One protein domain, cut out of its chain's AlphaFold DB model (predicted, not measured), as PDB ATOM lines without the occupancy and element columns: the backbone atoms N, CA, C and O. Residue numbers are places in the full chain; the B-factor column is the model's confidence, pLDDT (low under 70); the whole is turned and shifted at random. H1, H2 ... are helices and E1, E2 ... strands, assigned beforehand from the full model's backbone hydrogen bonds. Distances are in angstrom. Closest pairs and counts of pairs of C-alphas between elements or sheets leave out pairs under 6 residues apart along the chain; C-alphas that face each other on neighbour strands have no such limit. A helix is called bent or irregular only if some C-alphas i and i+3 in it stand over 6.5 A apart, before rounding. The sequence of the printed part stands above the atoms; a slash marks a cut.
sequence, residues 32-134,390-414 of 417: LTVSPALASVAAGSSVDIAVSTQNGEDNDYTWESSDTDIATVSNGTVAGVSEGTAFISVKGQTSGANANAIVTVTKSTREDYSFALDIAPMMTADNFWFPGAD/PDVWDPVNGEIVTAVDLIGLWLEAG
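AT A GLANCE: This is residues 32 to 134 and 390 to 414 of the 417 residues of the protein "BIG2 domain-containing protein" of Candidatus Marinimicrobia bacterium (UniProt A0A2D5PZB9). A strongly twisted, curled four-strand sheet, E2 E9 E8 E5, makes a sandwich with two smaller sheets, E3 E7 E6 and E1 E4, which E3 joins by running on into E4. Helix H1 packs on E2 and E9, and H2, after the small hairpin E10 and E11, packs on H1. The printed part has 128 residues with two named helices and eleven named strands, in the order E1 to E9, H1, E10, E11, H2. The large sheet is mixed, the smaller ones antiparallel, and the class is mixed, helices and strands. The whole is compact, with a radius of gyration of the C-alphas of 14.0 A, and elongated, spanning 44 by 29 by 23 A.

IN THESE COORDINATES: In the large sheet, E8, residues 84 to 92, is 26.6 A long and E9, residues 98 to 106, is 26.0 A; E2 is residues 38 to 42 and E5 residues 61 to 65. E3 is residues 46 to 48, E6 71 to 74 and E7 77 to 80. E1, residues 32 to 35, begins with C-alpha 32 at (27.855, 53.415, -36.515), and E4 is residues 50 to 54. H1 is residues 115 to 124, 11.7 A long; it is irregular, but only just, with C-alphas 118 and 121 6.6 A apart. E10 is residues 391 to 394 and E11 399 to 402. H2, residues 403 to 412, is 14.5 A long and ends with C-alpha 412 at (47.885, 31.870, -47.373).

HOW THE PARTS SIT: E9 is parallel to E2, with N 39 and O 102 2.9 A apart, and antiparallel to E8 in a hairpin, with N 88 and O 101 at 2.8 A. E8 and E5 are antiparallel, with N 62 and O 91 at 2.9 A. The three sheets form a stack of sheets, face to face in turn: the large sheet faces E3 E7 E6, with planes 12 degrees apart, and E1 E4, with planes 34 degrees apart. In the hairpin E6 and E7, N 79 and O 72 are 2.8 A apart; N 47 and O 78 of E3 and E7 are 2.9 A apart, and N 50 and O 35 of E4 and E1 2.8 A. H1 is on the large sheet at a height of 9.8 A, over E9 and only just over E2, along the strands. H1 and H2 touch, closest at the C-alphas of Ile 119 and Ile 407, 6.6 A apart, running opposite ways at a steep tilt of 38 degrees, only just past shallow. The C-alphas of Leu 38 in E2 and Val 392 in E10, the closest of these strands, are 4.9 A apart. In the hairpin E10 and E11, N 392 and O 401 are 2.8 A apart. Every O i to N i+4 pair is within hydrogen-bond range in H2, and 3 of 6 are in H1.

THE WHOLE: The C-alphas farthest apart, those of Thr 94 and Gly 414, are 45.0 A apart. Residues 135 to 389 are not printed, and C-alphas 134 and 390 are 14.6 A apart across the cut. Of the links that are printed whole, none is long. The mean pLDDT of the printed part is 96.2, and no printed residue is under 70.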
ATOM      1  N   LEU A  32      28.404  54.615 -35.881       90.88
ATOM      2  CA  LEU A  32      27.855  53.415 -36.515       90.88
ATOM      3  C   LEU A  32      28.972  52.454 -36.917       90.88
ATOM      4  O   LEU A  32      30.017  52.886 -37.399       90.88
ATOM      5  N   THR A  33      28.712  51.158 -36.781       91.62
ATOM      6  CA  THR A  33      29.504  50.089 -37.402       91.62
ATOM      7  C   THR A  33      28.637  49.313 -38.382       91.62
ATOM      8  O   THR A  33      27.421  49.208 -38.197       91.62
ATOM      9  N   VAL A  34      29.259  48.772 -39.430       95.50
ATOM     10  CA  VAL A  34      28.605  47.909 -40.421       95.50
ATOM     11  C   VAL A  34      29.315  46.567 -40.516       95.50
ATOM     12  O   VAL A  34      30.526  46.496 -40.317       95.50
ATOM     13  N   SER A  35      28.560  45.514 -40.813       97.25
ATOM     14  CA  SER A  35      29.085  44.164 -41.017       97.25
ATOM     15  C   SER A  35      28.351  43.502 -42.189       97.25
ATOM     16  O   SER A  35      27.131  43.326 -42.103       97.25
ATOM     17  N   PRO A  36      29.039  43.173 -43.298       98.19
ATOM     18  CA  PRO A  36      30.448  43.471 -43.585       98.19
ATOM     19  C   PRO A  36      30.688  44.933 -44.026       98.19
ATOM     20  O   PRO A  36      29.837  45.550 -44.668       98.19
ATOM     21  N   ALA A  37      31.878  45.469 -43.743       97.94
ATOM     22  CA  ALA A  37      32.377  46.753 -44.254       97.94
ATOM     23  C   ALA A  37      32.982  46.649 -45.668       97.94
ATOM     24  O   ALA A  37      33.013  47.634 -46.407       97.94
ATOM     25  N   LEU A  38      33.419  45.455 -46.074       98.56
ATOM     26  CA  LEU A  38      33.833  45.126 -47.440       98.56
ATOM     27  C   LEU A  38      33.148  43.837 -47.874       98.56
ATOM     28  O   LEU A  38      33.225  42.831 -47.171       98.56
ATOM     29  N   ALA A  39      32.501  43.858 -49.036       97.94
ATOM     30  CA  ALA A  39      31.855  42.684 -49.597       97.94
ATOM     31  C   ALA A  39      32.056  42.542 -51.104       97.94
ATOM     32  O   ALA A  39      32.112  43.520 -51.849       97.94
ATOM     33  N   SER A  40      32.070  41.289 -51.555       96.06
ATOM     34  CA  SER A  40      31.982  40.933 -52.967       96.06
ATOM     35  C   SER A  40      30.708  40.131 -53.212       96.06
ATOM     36  O   SER A  40      30.455  39.139 -52.533       96.06
ATOM     37  N   VAL A  41      29.923  40.519 -54.214       96.62
ATOM     38  CA  VAL A  41      28.662  39.855 -54.570       96.62
ATOM     39  C   VAL A  41      28.604  39.572 -56.068       96.62
ATOM     40  O   VAL A  41      29.038  40.376 -56.888       96.62
ATOM     41  N   ALA A  42      28.069  38.418 -56.460       97.44
ATOM     42  CA  ALA A  42      27.851  38.115 -57.872       97.44
ATOM     43  C   ALA A  42      26.684  38.944 -58.438       97.44
ATOM     44  O   ALA A  42      25.675  39.152 -57.758       97.44
ATOM     45  N   ALA A  43      26.764  39.354 -59.702       98.00
ATOM     46  CA  ALA A  43      25.661  40.014 -60.390       98.00
ATOM     47  C   ALA A  43      24.384  39.150 -60.337       98.00
ATOM     48  O   ALA A  43      24.398  37.955 -60.649       98.00
ATOM     49  N   GLY A  44      23.270  39.752 -59.921       97.62
ATOM     50  CA  GLY A  44      21.992  39.074 -59.691       97.62
ATOM     51  C   GLY A  44      21.854  38.381 -58.330       97.62
ATOM     52  O   GLY A  44      20.792  37.825 -58.053       97.62
ATOM     53  N   SER A  45      22.888  38.413 -57.487       97.69
ATOM     54  CA  SER A  45      22.851  37.957 -56.091       97.69
ATOM     55  C   SER A  45      22.783  39.148 -55.128       97.69
ATOM     56  O   SER A  45      22.845  40.308 -55.546       97.69
ATOM     57  N   SER A  46      22.628  38.872 -53.833       97.12
ATOM     58  CA  SER A  46      22.557  39.895 -52.789       97.12
ATOM     59  C   SER A  46      23.417  39.543 -51.582       97.12
ATOM     60  O   SER A  46      23.661  38.367 -51.318       97.12
ATOM     61  N   VAL A  47      23.821  40.570 -50.843       97.19
ATOM     62  CA  VAL A  47      24.485  40.480 -49.540       97.19
ATOM     63  C   VAL A  47      23.747  41.388 -48.556       97.19
ATOM     64  O   VAL A  47      23.270  42.457 -48.940       97.19
ATOM     65  N   ASP A  48      23.616  40.951 -47.308       97.75
ATOM     66  CA  ASP A  48      23.025  41.762 -46.246       97.75
ATOM     67  C   ASP A  48      24.131  42.485 -45.479       97.75
ATOM     68  O   ASP A  48      25.139  41.882 -45.116       97.75
ATOM     69  N   ILE A  49      23.925  43.775 -45.228       98.25
ATOM     70  CA  ILE A  49      24.799  44.613 -44.411       98.25
ATOM     71  C   ILE A  49      24.051  44.949 -43.127       98.25
ATOM     72  O   ILE A  49      23.061  45.689 -43.132       98.25
ATOM     73  N   ALA A  50      24.524  44.395 -42.017       97.50
ATOM     74  CA  ALA A  50      24.055  44.745 -40.688       97.50
ATOM     75  C   ALA A  50      24.638  46.098 -40.263       97.50
ATOM     76  O   ALA A  50      25.759  46.441 -40.629       97.50
ATOM     77  N   VAL A  51      23.883  46.854 -39.464       96.38
ATOM     78  CA  VAL A  51      24.316  48.126 -38.874       96.38
ATOM     79  C   VAL A  51      24.076  48.101 -37.369       96.38
ATOM     80  O   VAL A  51      23.020  47.654 -36.914       96.38
ATOM     81  N   SER A  52      25.047  48.585 -36.598       92.69
ATOM     82  CA  SER A  52      24.937  48.749 -35.148       92.69
ATOM     83  C   SER A  52      25.254  50.184 -34.750       92.69
ATOM     84  O   SER A  52      26.230  50.764 -35.223       92.69
ATOM     85  N   THR A  53      24.437  50.743 -33.856       92.38
ATOM     86  CA  THR A  53      24.722  52.029 -33.212       92.38
ATOM     87  C   THR A  53      25.502  51.777 -31.934       92.38
ATOM     88  O   THR A  53      25.050  51.037 -31.065       92.38
ATOM     89  N   GLN A  54      26.665  52.401 -31.821       87.88
ATOM     90  CA  GLN A  54      27.530  52.318 -30.654       87.88
ATOM     91  C   GLN A  54      27.375  53.584 -29.817       87.88
ATOM     92  O   GLN A  54      27.285  54.683 -30.365       87.88
ATOM     93  N   ASN A  55      27.340  53.438 -28.489       84.81
ATOM     94  CA  ASN A  55      27.218  54.550 -27.535       84.81
ATOM     95  C   ASN A  55      26.021  55.477 -27.821       84.81
ATOM     96  O   ASN A  55      26.110  56.703 -27.727       84.81
ATOM     97  N   GLY A  56      24.891  54.884 -28.200       88.88
ATOM     98  CA  GLY A  56      23.649  55.574 -28.518       88.88
ATOM     99  C   GLY A  56      22.600  54.614 -29.069       88.88
ATOM    100  O   GLY A  56      22.797  53.401 -29.075       88.88
ATOM    101  N   GLU A  57      21.487  55.165 -29.543       93.88
ATOM    102  CA  GLU A  57      20.408  54.403 -30.171       93.88
ATOM    103  C   GLU A  57      19.909  55.136 -31.421       93.88
ATOM    104  O   GLU A  57      19.772  56.363 -31.426       93.88
ATOM    105  N   ASP A  58      19.580  54.369 -32.459       94.81
ATOM    106  CA  ASP A  58      18.894  54.845 -33.653       94.81
ATOM    107  C   ASP A  58      17.593  54.074 -33.861       94.81
ATOM    108  O   ASP A  58      17.556  52.845 -33.852       94.81
ATOM    109  N   ASN A  59      16.504  54.817 -34.063       94.06
ATOM    110  CA  ASN A  59      15.183  54.226 -34.280       94.06
ATOM    111  C   ASN A  59      15.002  53.652 -35.693       94.06
ATOM    112  O   ASN A  59      14.105  52.837 -35.903       94.06
ATOM    113  N   ASP A  60      15.794  54.130 -36.655       96.56
ATOM    114  CA  ASP A  60      15.759  53.724 -38.057       96.56
ATOM    115  C   ASP A  60      17.018  54.240 -38.784       96.56
ATOM    116  O   ASP A  60      17.716  55.137 -38.290       96.56
ATOM    117  N   TYR A  61      17.283  53.704 -39.974       97.44
ATOM    118  CA  TYR A  61      18.466  53.991 -40.780       97.44
ATOM    119  C   TYR A  61      18.089  54.388 -42.208       97.44
ATOM    120  O   TYR A  61      17.188  53.819 -42.819       97.44
ATOM    121  N   THR A  62      18.800  55.364 -42.766       97.94
ATOM    122  CA  THR A  62      18.677  55.740 -44.184       97.94
ATOM    123  C   THR A  62      19.840  55.154 -44.967       97.94
ATOM    124  O   THR A  62      20.981  55.317 -44.548       97.94
ATOM    125  N   TRP A  63      19.546  54.508 -46.096       98.31
ATOM    126  CA  TRP A  63      20.530  53.839 -46.949       98.31
ATOM    127  C   TRP A  63      20.622  54.508 -48.319       98.31
ATOM    128  O   TRP A  63      19.601  54.903 -48.887       98.31
ATOM    129  N   GLU A  64      21.830  54.585 -48.867       98.31
ATOM    130  CA  GLU A  64      22.107  55.119 -50.200       98.31
ATOM    131  C   GLU A  64      23.203  54.294 -50.885       98.31
ATOM    132  O   GLU A  64      24.113  53.793 -50.229       98.31
ATOM    133  N   SER A  65      23.102  54.139 -52.207       98.50
ATOM    134  CA  SER A  65      24.171  53.581 -53.041       98.50
ATOM    135  C   SER A  65      24.785  54.694 -53.877       98.50
ATOM    136  O   SER A  65      24.050  55.495 -54.463       98.50
ATOM    137  N   SER A  66      26.114  54.721 -53.975       98.44
ATOM    138  CA  SER A  66      26.832  55.672 -54.826       98.44
ATOM    139  C   SER A  66      26.558  55.469 -56.320       98.44
ATOM    140  O   SER A  66      26.683  56.416 -57.092       98.44
ATOM    141  N   ASP A  67      26.216  54.243 -56.730       98.56
ATOM    142  CA  ASP A  67      25.897  53.898 -58.114       98.56
ATOM    143  C   ASP A  67      24.880  52.747 -58.177       98.56
ATOM    144  O   ASP A  67      25.202  51.572 -57.978       98.56
ATOM    145  N   THR A  68      23.625  53.091 -58.475       98.56
ATOM    146  CA  THR A  68      22.523  52.124 -58.571       98.56
ATOM    147  C   THR A  68      22.566  51.248 -59.821       98.56
ATOM    148  O   THR A  68      21.857  50.241 -59.858       98.56
ATOM    149  N   ASP A  69      23.361  51.605 -60.834       98.56
ATOM    150  CA  ASP A  69      23.566  50.755 -62.014       98.56
ATOM    151  C   ASP A  69      24.542  49.603 -61.700       98.56
ATOM    152  O   ASP A  69      24.525  48.570 -62.377       98.56
ATOM    153  N   ILE A  70      25.343  49.744 -60.639       98.56
ATOM    154  CA  ILE A  70      26.246  48.714 -60.109       98.56
ATOM    155  C   ILE A  70      25.572  47.935 -58.980       98.56
ATOM    156  O   ILE A  70      25.471  46.712 -59.070       98.56
ATOM    157  N   ALA A  71      25.078  48.607 -57.936       98.56
ATOM    158  CA  ALA A  71      24.439  47.955 -56.793       98.56
ATOM    159  C   ALA A  71      23.298  48.796 -56.207       98.56
ATOM    160  O   ALA A  71      23.415  50.008 -56.036       98.56
ATOM    161  N   THR A  72      22.196  48.151 -55.832       98.62
ATOM    162  CA  THR A  72      21.058  48.810 -55.163       98.62
ATOM    163  C   THR A  72      20.940  48.347 -53.723       98.62
ATOM    164  O   THR A  72      21.131  47.163 -53.465       98.62
ATOM    165  N   VAL A  73      20.544  49.231 -52.807       98.62
ATOM    166  CA  VAL A  73      20.339  48.902 -51.389       98.62
ATOM    167  C   VAL A  73      18.900  49.174 -50.961       98.62
ATOM    168  O   VAL A  73      18.300  50.178 -51.345       98.62
ATOM    169  N   SER A  74      18.339  48.276 -50.155       97.88
ATOM    170  CA  SER A  74      17.041  48.450 -49.508       97.88
ATOM    171  C   SER A  74      17.083  47.844 -48.110       97.88
ATOM    172  O   SER A  74      17.095  46.624 -47.974       97.88
ATOM    173  N   ASN A  75      17.049  48.691 -47.079       95.25
ATOM    174  CA  ASN A  75      17.073  48.286 -45.666       95.25
ATOM    175  C   ASN A  75      18.230  47.326 -45.325       95.25
ATOM    176  O   ASN A  75      18.010  46.294 -44.698       95.25
ATOM    177  N   GLY A  76      19.444  47.644 -45.777       96.62
ATOM    178  CA  GLY A  76      20.643  46.830 -45.541       96.62
ATOM    179  C   GLY A  76      20.843  45.667 -46.515       96.62
ATOM    180  O   GLY A  76      21.969  45.214 -46.671       96.62
ATOM    181  N   THR A  77      19.820  45.233 -47.253       98.38
ATOM    182  CA  THR A  77      20.010  44.252 -48.332       98.38
ATOM    183  C   THR A  77      20.523  44.940 -49.593       98.38
ATOM    184  O   THR A  77      19.831  45.783 -50.177       98.38
ATOM    185  N   VAL A  78      21.721  44.560 -50.032       98.56
ATOM    186  CA  VAL A  78      22.387  45.073 -51.232       98.56
ATOM    187  C   VAL A  78      22.293  44.036 -52.344       98.56
ATOM    188  O   VAL A  78      22.768  42.915 -52.195       98.56
ATOM    189  N   ALA A  79      21.689  44.400 -53.473       98.38
ATOM    190  CA  ALA A  79      21.606  43.563 -54.667       98.38
ATOM    191  C   ALA A  79      22.619  44.023 -55.723       98.38
ATOM    192  O   ALA A  79      22.639  45.200 -56.093       98.38
ATOM    193  N   GLY A  80      23.422  43.084 -56.228       98.25
ATOM    194  CA  GLY A  80      24.376  43.324 -57.309       98.25
ATOM    195  C   GLY A  80      23.679  43.384 -58.669       98.25
ATOM    196  O   GLY A  80      22.971  42.450 -59.049       98.25
ATOM    197  N   VAL A  81      23.888  44.467 -59.415       98.50
ATOM    198  CA  VAL A  81      23.249  44.732 -60.714       98.50
ATOM    199  C   VAL A  81      24.207  44.446 -61.867       98.50
ATOM    200  O   VAL A  81      23.881  43.645 -62.748       98.50
ATOM    201  N   SER A  82      25.385  45.070 -61.873       98.31
ATOM    202  CA  SER A  82      26.398  44.899 -62.921       98.31
ATOM    203  C   SER A  82      27.816  45.047 -62.368       98.31
ATOM    204  O   SER A  82      27.985  45.592 -61.284       98.31
ATOM    205  N   GLU A  83      28.817  44.512 -63.077       98.19
ATOM    206  CA  GLU A  83      30.213  44.510 -62.618       98.19
ATOM    207  C   GLU A  83      30.731  45.925 -62.330       98.19
ATOM    208  O   GLU A  83      30.602  46.824 -63.162       98.19
ATOM    209  N   GLY A  84      31.353  46.102 -61.166       98.12
ATOM    210  CA  GLY A  84      31.870  47.386 -60.703       98.12
ATOM    211  C   GLY A  84      31.869  47.479 -59.181       98.12
ATOM    212  O   GLY A  84      31.516  46.523 -58.497       98.12
ATOM    213  N   THR A  85      32.235  48.639 -58.646       98.00
ATOM    214  CA  THR A  85      32.248  48.894 -57.198       98.00
ATOM    215  C   THR A  85      31.307  50.042 -56.866       98.00
ATOM    216  O   THR A  85      31.312  51.071 -57.539       98.00
ATOM    217  N   ALA A  86      30.508  49.867 -55.817       98.12
ATOM    218  CA  ALA A  86      29.643  50.894 -55.258       98.12
ATOM    219  C   ALA A  86      29.891  51.031 -53.752       98.12
ATOM    220  O   ALA A  86      30.128  50.047 -53.050       98.12
ATOM    221  N   PHE A  87      29.799  52.260 -53.253       97.75
ATOM    222  CA  PHE A  87      29.807  52.557 -51.827       97.75
ATOM    223  C   PHE A  87      28.368  52.604 -51.330       97.75
ATOM    224  O   PHE A  87      27.529  53.316 -51.889       97.75
ATOM    225  N   ILE A  88      28.089  51.837 -50.283       98.38
ATOM    226  CA  ILE A  88      26.793  51.798 -49.618       98.38
ATOM    227  C   ILE A  88      26.907  52.601 -48.330       98.38
ATOM    228  O   ILE A  88      27.602  52.197 -47.399       98.38
ATOM    229  N   SER A  89      26.232  53.743 -48.283       96.69
ATOM    230  CA  SER A  89      26.220  54.627 -47.120       96.69
ATOM    231  C   SER A  89      24.983  54.372 -46.271       96.69
ATOM    232  O   SER A  89      23.870  54.249 -46.792       96.69
ATOM    233  N   VAL A  90      25.169  54.341 -44.954       96.94
ATOM    234  CA  VAL A  90      24.091  54.257 -43.968       96.94
ATOM    235  C   VAL A  90      24.189  55.409 -42.978       96.94
ATOM    236  O   VAL A  90      25.273  55.746 -42.503       96.94
ATOM    237  N   LYS A  91      23.042  56.011 -42.657       95.94
ATOM    238  CA  LYS A  91      22.927  57.097 -41.683       95.94
ATOM    239  C   LYS A  91      21.873  56.799 -40.626       95.94
ATOM    240  O   LYS A  91      20.720  56.524 -40.965       95.94
ATOM    241  N   GLY A  92      22.251  56.939 -39.360       96.31
ATOM    242  CA  GLY A  92      21.344  56.862 -38.219       96.31
ATOM    243  C   GLY A  92      20.415  58.075 -38.176       96.31
ATOM    244  O   GLY A  92      20.871  59.218 -38.270       96.31
ATOM    245  N   GLN A  93      19.101  57.860 -38.083       95.06
ATOM    246  CA  GLN A  93      18.131  58.965 -38.113       95.06
ATOM    247  C   GLN A  93      18.139  59.828 -36.843       95.06
ATOM    248  O   GLN A  93      17.807  61.013 -36.909       95.06
ATOM    249  N   THR A  94      18.471  59.243 -35.695       94.75
ATOM    250  CA  THR A  94      18.474  59.906 -34.383       94.75
ATOM    251  C   THR A  94      19.854  60.467 -34.062       94.75
ATOM    252  O   THR A  94      19.963  61.641 -33.708       94.75
ATOM    253  N   SER A  95      20.901  59.657 -34.227       92.00
ATOM    254  CA  SER A  95      22.285  60.052 -33.946       92.00
ATOM    255  C   SER A  95      22.868  60.976 -35.019       92.00
ATOM    256  O   SER A  95      23.702  61.832 -34.727       92.00
ATOM    257  N   GLY A  96      22.440  60.811 -36.275       91.69
ATOM    258  CA  GLY A  96      23.063  61.446 -37.436       91.69
ATOM    259  C   GLY A  96      24.431  60.862 -37.812       91.69
ATOM    260  O   GLY A  96      25.040  61.369 -38.762       91.69
ATOM    261  N   ALA A  97      24.895  59.827 -37.103       91.19
ATOM    262  CA  ALA A  97      26.139  59.122 -37.383       91.19
ATOM    263  C   ALA A  97      26.053  58.380 -38.725       91.19
ATOM    264  O   ALA A  97      24.966  58.009 -39.175       91.19
ATOM    265  N   ASN A  98      27.202  58.200 -39.378       91.75
ATOM    266  CA  ASN A  98      27.296  57.606 -40.710       91.75
ATOM    267  C   ASN A  98      28.323  56.475 -40.697       91.75
ATOM    268  O   ASN A  98      29.322  56.563 -39.987       91.75
ATOM    269  N   ALA A  99      28.081  55.454 -41.510       93.25
ATOM    270  CA  ALA A  99      29.043  54.411 -41.839       93.25
ATOM    271  C   ALA A  99      28.931  54.070 -43.328       93.25
ATOM    272  O   ALA A  99      27.906  54.342 -43.960       93.25
ATOM    273  N   ASN A 100      29.989  53.484 -43.880       94.25
ATOM    274  CA  ASN A 100      30.050  53.078 -45.275       94.25
ATOM    275  C   ASN A 100      30.483  51.620 -45.372       94.25
ATOM    276  O   ASN A 100      31.317  51.169 -44.592       94.25
ATOM    277  N   ALA A 101      29.952  50.924 -46.367       97.81
ATOM    278  CA  ALA A 101      30.446  49.633 -46.808       97.81
ATOM    279  C   ALA A 101      30.837  49.701 -48.286       97.81
ATOM    280  O   ALA A 101      30.183  50.373 -49.088       97.81
ATOM    281  N   ILE A 102      31.898  48.992 -48.648       98.56
ATOM    282  CA  ILE A 102      32.391  48.886 -50.021       98.56
ATOM    283  C   ILE A 102      31.855  47.583 -50.604       98.56
ATOM    284  O   ILE A 102      32.116  46.509 -50.064       98.56
ATOM    285  N   VAL A 103      31.098  47.664 -51.698       98.56
ATOM    286  CA  VAL A 103      30.524  46.487 -52.360       98.56
ATOM    287  C   VAL A 103      31.037  46.398 -53.787       98.56
ATOM    288  O   VAL A 103      30.716  47.236 -54.631       98.56
ATOM    289  N   THR A 104      31.797  45.346 -54.069       98.19
ATOM    290  CA  THR A 104      32.222  44.997 -55.425       98.19
ATOM    291  C   THR A 104      31.270  43.957 -56.000       98.19
ATOM    292  O   THR A 104      31.085  42.870 -55.453       98.19
ATOM    293  N   VAL A 105      30.675  44.273 -57.143       98.56
ATOM    294  CA  VAL A 105      29.871  43.343 -57.923       98.56
ATOM    295  C   VAL A 105      30.758  42.679 -58.965       98.56
ATOM    296  O   VAL A 105      31.407  43.344 -59.771       98.56
ATOM    297  N   THR A 106      30.770  41.353 -58.965       97.88
ATOM    298  CA  THR A 106      31.534  40.526 -59.905       97.88
ATOM    299  C   THR A 106      30.607  39.731 -60.813       97.88
ATOM    300  O   THR A 106      29.416  39.568 -60.541       97.88
ATOM    301  N   LYS A 107      31.133  39.214 -61.926       97.19
ATOM    302  CA  LYS A 107      30.342  38.423 -62.879       97.19
ATOM    303  C   LYS A 107      29.709  37.170 -62.269       97.19
ATOM    304  O   LYS A 107      28.613  36.776 -62.666       97.19
ATOM    305  N   SER A 108      30.423  36.516 -61.364       95.94
ATOM    306  CA  SER A 108      30.031  35.276 -60.699       95.94
ATOM    307  C   SER A 108      30.649  35.230 -59.313       95.94
ATOM    308  O   SER A 108      31.566  35.992 -59.026       95.94
ATOM    309  N   THR A 109      30.178  34.305 -58.475       94.31
ATOM    310  CA  THR A 109      30.828  34.002 -57.199       94.31
ATOM    311  C   THR A 109      32.317  33.757 -57.425       94.31
ATOM    312  O   THR A 109      32.699  33.120 -58.411       94.31
ATOM    313  N   ARG A 110      33.137  34.333 -56.550       95.00
ATOM    314  CA  ARG A 110      34.591  34.241 -56.619       95.00
ATOM    315  C   ARG A 110      35.053  32.954 -55.943       95.00
ATOM    316  O   ARG A 110      34.432  32.504 -54.991       95.00
ATOM    317  N   GLU A 111      36.132  32.380 -56.459       95.88
ATOM    318  CA  GLU A 111      36.787  31.190 -55.894       95.88
ATOM    319  C   GLU A 111      38.232  31.491 -55.460       95.88
ATOM    320  O   GLU A 111      38.873  30.643 -54.851       95.88
ATOM    321  N   ASP A 112      38.714  32.712 -55.728       97.06
ATOM    322  CA  ASP A 112      40.072  33.166 -55.443       97.06
ATOM    323  C   ASP A 112      40.058  34.573 -54.816       97.06
ATOM    324  O   ASP A 112      39.219  35.425 -55.156       97.06
ATOM    325  N   TYR A 113      41.031  34.826 -53.939       98.31
ATOM    326  CA  TYR A 113      41.334  36.154 -53.402       98.31
ATOM    327  C   TYR A 113      42.027  37.040 -54.458       98.31
ATOM    328  O   TYR A 113      42.532  36.540 -55.461       98.31
ATOM    329  N   SER A 114      42.028  38.356 -54.255       97.94
ATOM    330  CA  SER A 114      42.679  39.347 -55.125       97.94
ATOM    331  C   SER A 114      43.037  40.582 -54.313       97.94
ATOM    332  O   SER A 114      42.189  41.114 -53.591       97.94
ATOM    333  N   PHE A 115      44.261  41.079 -54.462       98.50
ATOM    334  CA  PHE A 115      44.686  42.317 -53.823       98.50
ATOM    335  C   PHE A 115      43.764  43.477 -54.201       98.50
ATOM    336  O   PHE A 115      43.271  44.174 -53.313       98.50
ATOM    337  N   ALA A 116      43.459  43.645 -55.490       97.69
ATOM    338  CA  ALA A 116      42.646  44.763 -55.971       97.69
ATOM    339  C   ALA A 116      41.236  44.820 -55.352       97.69
ATOM    340  O   ALA A 116      40.661  45.903 -55.231       97.69
ATOM    341  N   LEU A 117      40.666  43.670 -54.980       97.44
ATOM    342  CA  LEU A 117      39.292  43.576 -54.479       97.44
ATOM    343  C   LEU A 117      39.197  43.390 -52.965       97.44
ATOM    344  O   LEU A 117      38.226  43.858 -52.374       97.44
ATOM    345  N   ASP A 118      40.173  42.716 -52.357       98.00
ATOM    346  CA  ASP A 118      40.099  42.283 -50.959       98.00
ATOM    347  C   ASP A 118      41.030  43.084 -50.047       98.00
ATOM    348  O   ASP A 118      40.734  43.224 -48.867       98.00
ATOM    349  N   ILE A 119      42.126  43.638 -50.576       98.44
ATOM    350  CA  ILE A 119      43.181  44.274 -49.772       98.44
ATOM    351  C   ILE A 119      43.267  45.771 -50.053       98.44
ATOM    352  O   ILE A 119      43.180  46.575 -49.127       98.44
ATOM    353  N   ALA A 120      43.371  46.164 -51.324       98.38
ATOM    354  CA  ALA A 120      43.491  47.561 -51.727       98.38
ATOM    355  C   ALA A 120      42.376  48.445 -51.135       98.38
ATOM    356  O   ALA A 120      42.710  49.481 -50.557       98.38
ATOM    357  N   PRO A 121      41.082  48.044 -51.138       98.06
ATOM    358  CA  PRO A 121      40.031  48.861 -50.532       98.06
ATOM    359  C   PRO A 121      40.263  49.144 -49.044       98.06
ATOM    360  O   PRO A 121      39.937  50.239 -48.591       98.06
ATOM    361  N   MET A 122      40.874  48.209 -48.308       97.75
ATOM    362  CA  MET A 122      41.203  48.386 -46.889       97.75
ATOM    363  C   MET A 122      42.279  49.452 -46.663       97.75
ATOM    364  O   MET A 122      42.309  50.099 -45.618       97.75
ATOM    365  N   MET A 123      43.172  49.633 -47.636       97.88
ATOM    366  CA  MET A 123      44.295  50.568 -47.556       97.88
ATOM    367  C   MET A 123      43.952  51.939 -48.141       97.88
ATOM    368  O   MET A 123      44.514  52.949 -47.716       97.88
ATOM    369  N   THR A 124      43.033  51.986 -49.109       96.88
ATOM    370  CA  THR A 124      42.747  53.190 -49.907       96.88
ATOM    371  C   THR A 124      41.482  53.940 -49.501       96.88
ATOM    372  O   THR A 124      41.262  55.049 -49.987       96.88
ATOM    373  N   ALA A 125      40.619  53.352 -48.667       95.31
ATOM    374  CA  ALA A 125      39.344  53.963 -48.303       95.31
ATOM    375  C   ALA A 125      39.377  54.612 -46.914       95.31
ATOM    376  O   ALA A 125      39.678  53.967 -45.909       95.31
ATOM    377  N   ASP A 126      38.980  55.885 -46.860       91.12
ATOM    378  CA  ASP A 126      38.707  56.569 -45.599       91.12
ATOM    379  C   ASP A 126      37.550  55.878 -44.867       91.12
ATOM    380  O   ASP A 126      36.597  55.383 -45.477       91.12
ATOM    381  N   ASN A 127      37.580  55.926 -43.541       90.31
ATOM    382  CA  ASN A 127      36.605  55.335 -42.627       90.31
ATOM    383  C   ASN A 127      36.490  53.804 -42.712       90.31
ATOM    384  O   ASN A 127      35.544  53.252 -42.150       90.31
ATOM    385  N   PHE A 128      37.413  53.116 -43.396       94.62
ATOM    386  CA  PHE A 128      37.375  51.658 -43.495       94.62
ATOM    387  C   PHE A 128      37.651  50.997 -42.141       94.62
ATOM    388  O   PHE A 128      36.803  50.280 -41.620       94.62
ATOM    389  N   TRP A 129      38.819  51.266 -41.547       93.38
ATOM    390  CA  TRP A 129      39.257  50.600 -40.313       93.38
ATOM    391  C   TRP A 129      38.414  50.975 -39.090       93.38
ATOM    392  O   TRP A 129      38.171  50.137 -38.225       93.38
ATOM    393  N   PHE A 130      37.966  52.227 -39.020       88.38
ATOM    394  CA  PHE A 130      37.010  52.731 -38.036       88.38
ATOM    395  C   PHE A 130      36.445  54.083 -38.511       88.38
ATOM    396  O   PHE A 130      37.071  54.753 -39.341       88.38
ATOM    397  N   PRO A 131      35.284  54.530 -38.000       84.69
ATOM    398  CA  PRO A 131      34.747  55.848 -38.328       84.69
ATOM    399  C   PRO A 131      35.717  56.976 -37.955       84.69
ATOM    400  O   PRO A 131      36.118  57.097 -36.800       84.69
ATOM    401  N   GLY A 132      36.058  57.823 -38.922       83.06
ATOM    402  CA  GLY A 132      37.033  58.905 -38.780       83.06
ATOM    403  C   GLY A 132      38.461  58.543 -39.196       83.06
ATOM    404  O   GLY A 132      39.281  59.448 -39.277       83.06
ATOM    405  N   ALA A 133      38.760  57.273 -39.493       88.25
ATOM    406  CA  ALA A 133      40.082  56.875 -39.975       88.25
ATOM    407  C   ALA A 133      40.376  57.461 -41.365       88.25
ATOM    408  O   ALA A 133      39.544  57.351 -42.267       88.25
ATOM    409  N   ASP A 134      41.578  57.989 -41.573       89.50
ATOM    410  CA  ASP A 134      42.090  58.275 -42.915       89.50
ATOM    411  C   ASP A 134      42.526  56.971 -43.606       89.50
ATOM    412  O   ASP A 134      43.004  56.031 -42.957       89.50
ATOM    413  N   PRO A 390      37.311  45.920 -38.818       95.69
ATOM    414  CA  PRO A 390      35.899  45.666 -39.077       95.69
ATOM    415  C   PRO A 390      35.682  44.260 -39.648       95.69
ATOM    416  O   PRO A 390      36.576  43.663 -40.250       95.69
ATOM    417  N   ASP A 391      34.449  43.780 -39.524       97.81
ATOM    418  CA  ASP A 391      33.984  42.595 -40.236       97.81
ATOM    419  C   ASP A 391      34.005  42.830 -41.752       97.81
ATOM    420  O   ASP A 391      33.571  43.873 -42.250       97.81
ATOM    421  N   VAL A 392      34.437  41.828 -42.504       98.56
ATOM    422  CA  VAL A 392      34.451  41.794 -43.968       98.56
ATOM    423  C   VAL A 392      33.943  40.441 -44.462       98.56
ATOM    424  O   VAL A 392      33.906  39.457 -43.726       98.56
ATOM    425  N   TRP A 393      33.515  40.388 -45.716       97.94
ATOM    426  CA  TRP A 393      33.092  39.152 -46.361       97.94
ATOM    427  C   TRP A 393      34.298  38.409 -46.937       97.94
ATOM    428  O   TRP A 393      34.988  38.956 -47.798       97.94
ATOM    429  N   ASP A 394      34.508  37.156 -46.535       97.88
ATOM    430  CA  ASP A 394      35.419  36.244 -47.224       97.88
ATOM    431  C   ASP A 394      34.772  35.784 -48.547       97.88
ATOM    432  O   ASP A 394      33.789  35.027 -48.529       97.88
ATOM    433  N   PRO A 395      35.297  36.208 -49.713       95.25
ATOM    434  CA  PRO A 395      34.698  35.887 -51.002       95.25
ATOM    435  C   PRO A 395      34.817  34.408 -51.391       95.25
ATOM    436  O   PRO A 395      34.053  33.982 -52.257       95.25
ATOM    437  N   VAL A 396      35.743  33.651 -50.793       96.19
ATOM    438  CA  VAL A 396      36.050  32.256 -51.142       96.19
ATOM    439  C   VAL A 396      35.275  31.287 -50.254       96.19
ATOM    440  O   VAL A 396      34.616  30.378 -50.763       96.19
ATOM    441  N   ASN A 397      35.309  31.488 -48.934       95.56
ATOM    442  CA  ASN A 397      34.619  30.602 -47.988       95.56
ATOM    443  C   ASN A 397      33.154  30.998 -47.749       95.56
ATOM    444  O   ASN A 397      32.355  30.168 -47.310       95.56
ATOM    445  N   GLY A 398      32.771  32.230 -48.098       94.06
ATOM    446  CA  GLY A 398      31.393  32.705 -47.994       94.06
ATOM    447  C   GLY A 398      30.934  32.926 -46.553       94.06
ATOM    448  O   GLY A 398      29.800  32.588 -46.206       94.06
ATOM    449  N   GLU A 399      31.816  33.472 -45.718       95.81
ATOM    450  CA  GLU A 399      31.556  33.782 -44.314       95.81
ATOM    451  C   GLU A 399      32.097  35.164 -43.924       95.81
ATOM    452  O   GLU A 399      32.825  35.802 -44.683       95.81
ATOM    453  N   ILE A 400      31.694  35.651 -42.750       97.88
ATOM    454  CA  ILE A 400      32.213  36.903 -42.192       97.88
ATOM    455  C   ILE A 400      33.501  36.603 -41.428       97.88
ATOM    456  O   ILE A 400      33.517  35.725 -40.565       97.88
ATOM    457  N   VAL A 401      34.547  37.365 -41.727       98.25
ATOM    458  CA  VAL A 401      35.850  37.336 -41.050       98.25
ATOM    459  C   VAL A 401      36.263  38.759 -40.681       98.25
ATOM    460  O   VAL A 401      35.659  39.721 -41.151       98.25
ATOM    461  N   THR A 402      37.297  38.925 -39.863       98.19
ATOM    462  CA  THR A 402      37.852  40.262 -39.603       98.19
ATOM    463  C   THR A 402      38.727  40.722 -40.774       98.19
ATOM    464  O   THR A 402      39.282  39.900 -41.509       98.19
ATOM    465  N   ALA A 403      38.896  42.033 -40.955       98.31
ATOM    466  CA  ALA A 403      39.776  42.577 -41.993       98.31
ATOM    467  C   ALA A 403      41.223  42.054 -41.878       98.31
ATOM    468  O   ALA A 403      41.846  41.704 -42.881       98.31
ATOM    469  N   VAL A 404      41.747  41.938 -40.652       98.31
ATOM    470  CA  VAL A 404      43.076  41.360 -40.384       98.31
ATOM    471  C   VAL A 404      43.153  39.881 -40.776       98.31
ATOM    472  O   VAL A 404      44.198  39.433 -41.260       98.31
ATOM    473  N   ASP A 405      42.082  39.116 -40.570       98.38
ATOM    474  CA  ASP A 405      42.043  37.706 -40.961       98.38
ATOM    475  C   ASP A 405      41.955  37.549 -42.483       98.38
ATOM    476  O   ASP A 405      42.650  36.696 -43.033       98.38
ATOM    477  N   LEU A 406      41.207  38.413 -43.184       98.69
ATOM    478  CA  LEU A 406      41.134  38.381 -44.651       98.69
ATOM    479  C   LEU A 406      42.500  38.642 -45.310       98.69
ATOM    480  O   LEU A 406      42.836  37.977 -46.288       98.69
ATOM    481  N   ILE A 407      43.326  39.534 -44.745       98.69
ATOM    482  CA  ILE A 407      44.724  39.711 -45.188       98.69
ATOM    483  C   ILE A 407      45.511  38.403 -45.011       98.69
ATOM    484  O   ILE A 407      46.245  38.000 -45.912       98.69
ATOM    485  N   GLY A 408      45.339  37.716 -43.879       98.44
ATOM    486  CA  GLY A 408      45.975  36.420 -43.624       98.44
ATOM    487  C   GLY A 408      45.585  35.356 -44.650       98.44
ATOM    488  O   GLY A 408      46.456  34.697 -45.209       98.44
ATOM    489  N   LEU A 409      44.292  35.243 -44.953       98.50
ATOM    490  CA  LEU A 409      43.766  34.302 -45.947       98.50
ATOM    491  C   LEU A 409      44.284  34.602 -47.363       98.50
ATOM    492  O   LEU A 409      44.661  33.688 -48.098       98.50
ATOM    493  N   TRP A 410      44.374  35.883 -47.733       98.62
ATOM    494  CA  TRP A 410      44.979  36.308 -48.997       98.62
ATOM    495  C   TRP A 410      46.460  35.903 -49.098       98.62
ATOM    496  O   TRP A 410      46.885  35.387 -50.136       98.62
ATOM    497  N   LEU A 411      47.236  36.057 -48.020       98.38
ATOM    498  CA  LEU A 411      48.636  35.615 -47.958       98.38
ATOM    499  C   LEU A 411      48.762  34.088 -48.048       98.38
ATOM    500  O   LEU A 411      49.595  33.587 -48.804       98.38
ATOM    501  N   GLU A 412      47.924  33.341 -47.327       98.00
ATOM    502  CA  GLU A 412      47.885  31.870 -47.373       98.00
ATOM    503  C   GLU A 412      47.566  31.341 -48.780       98.00
ATOM    504  O   GLU A 412      48.088  30.300 -49.191       98.00
ATOM    505  N   ALA A 413      46.775  32.087 -49.553       97.94
ATOM    506  CA  ALA A 413      46.492  31.810 -50.959       97.94
ATOM    507  C   ALA A 413      47.623  32.217 -51.926       97.94
ATOM    508  O   ALA A 413      47.475  32.085 -53.142       97.94
ATOM    509  N   GLY A 414      48.763  32.685 -51.411       97.44
ATOM    510  CA  GLY A 414      49.929  33.074 -52.201       97.44
ATOM    511  C   GLY A 414      49.935  34.538 -52.637       97.44
ATOM    512  O   GLY A 414      50.659  34.865 -53.575       97.44
TER     513      GLY A 414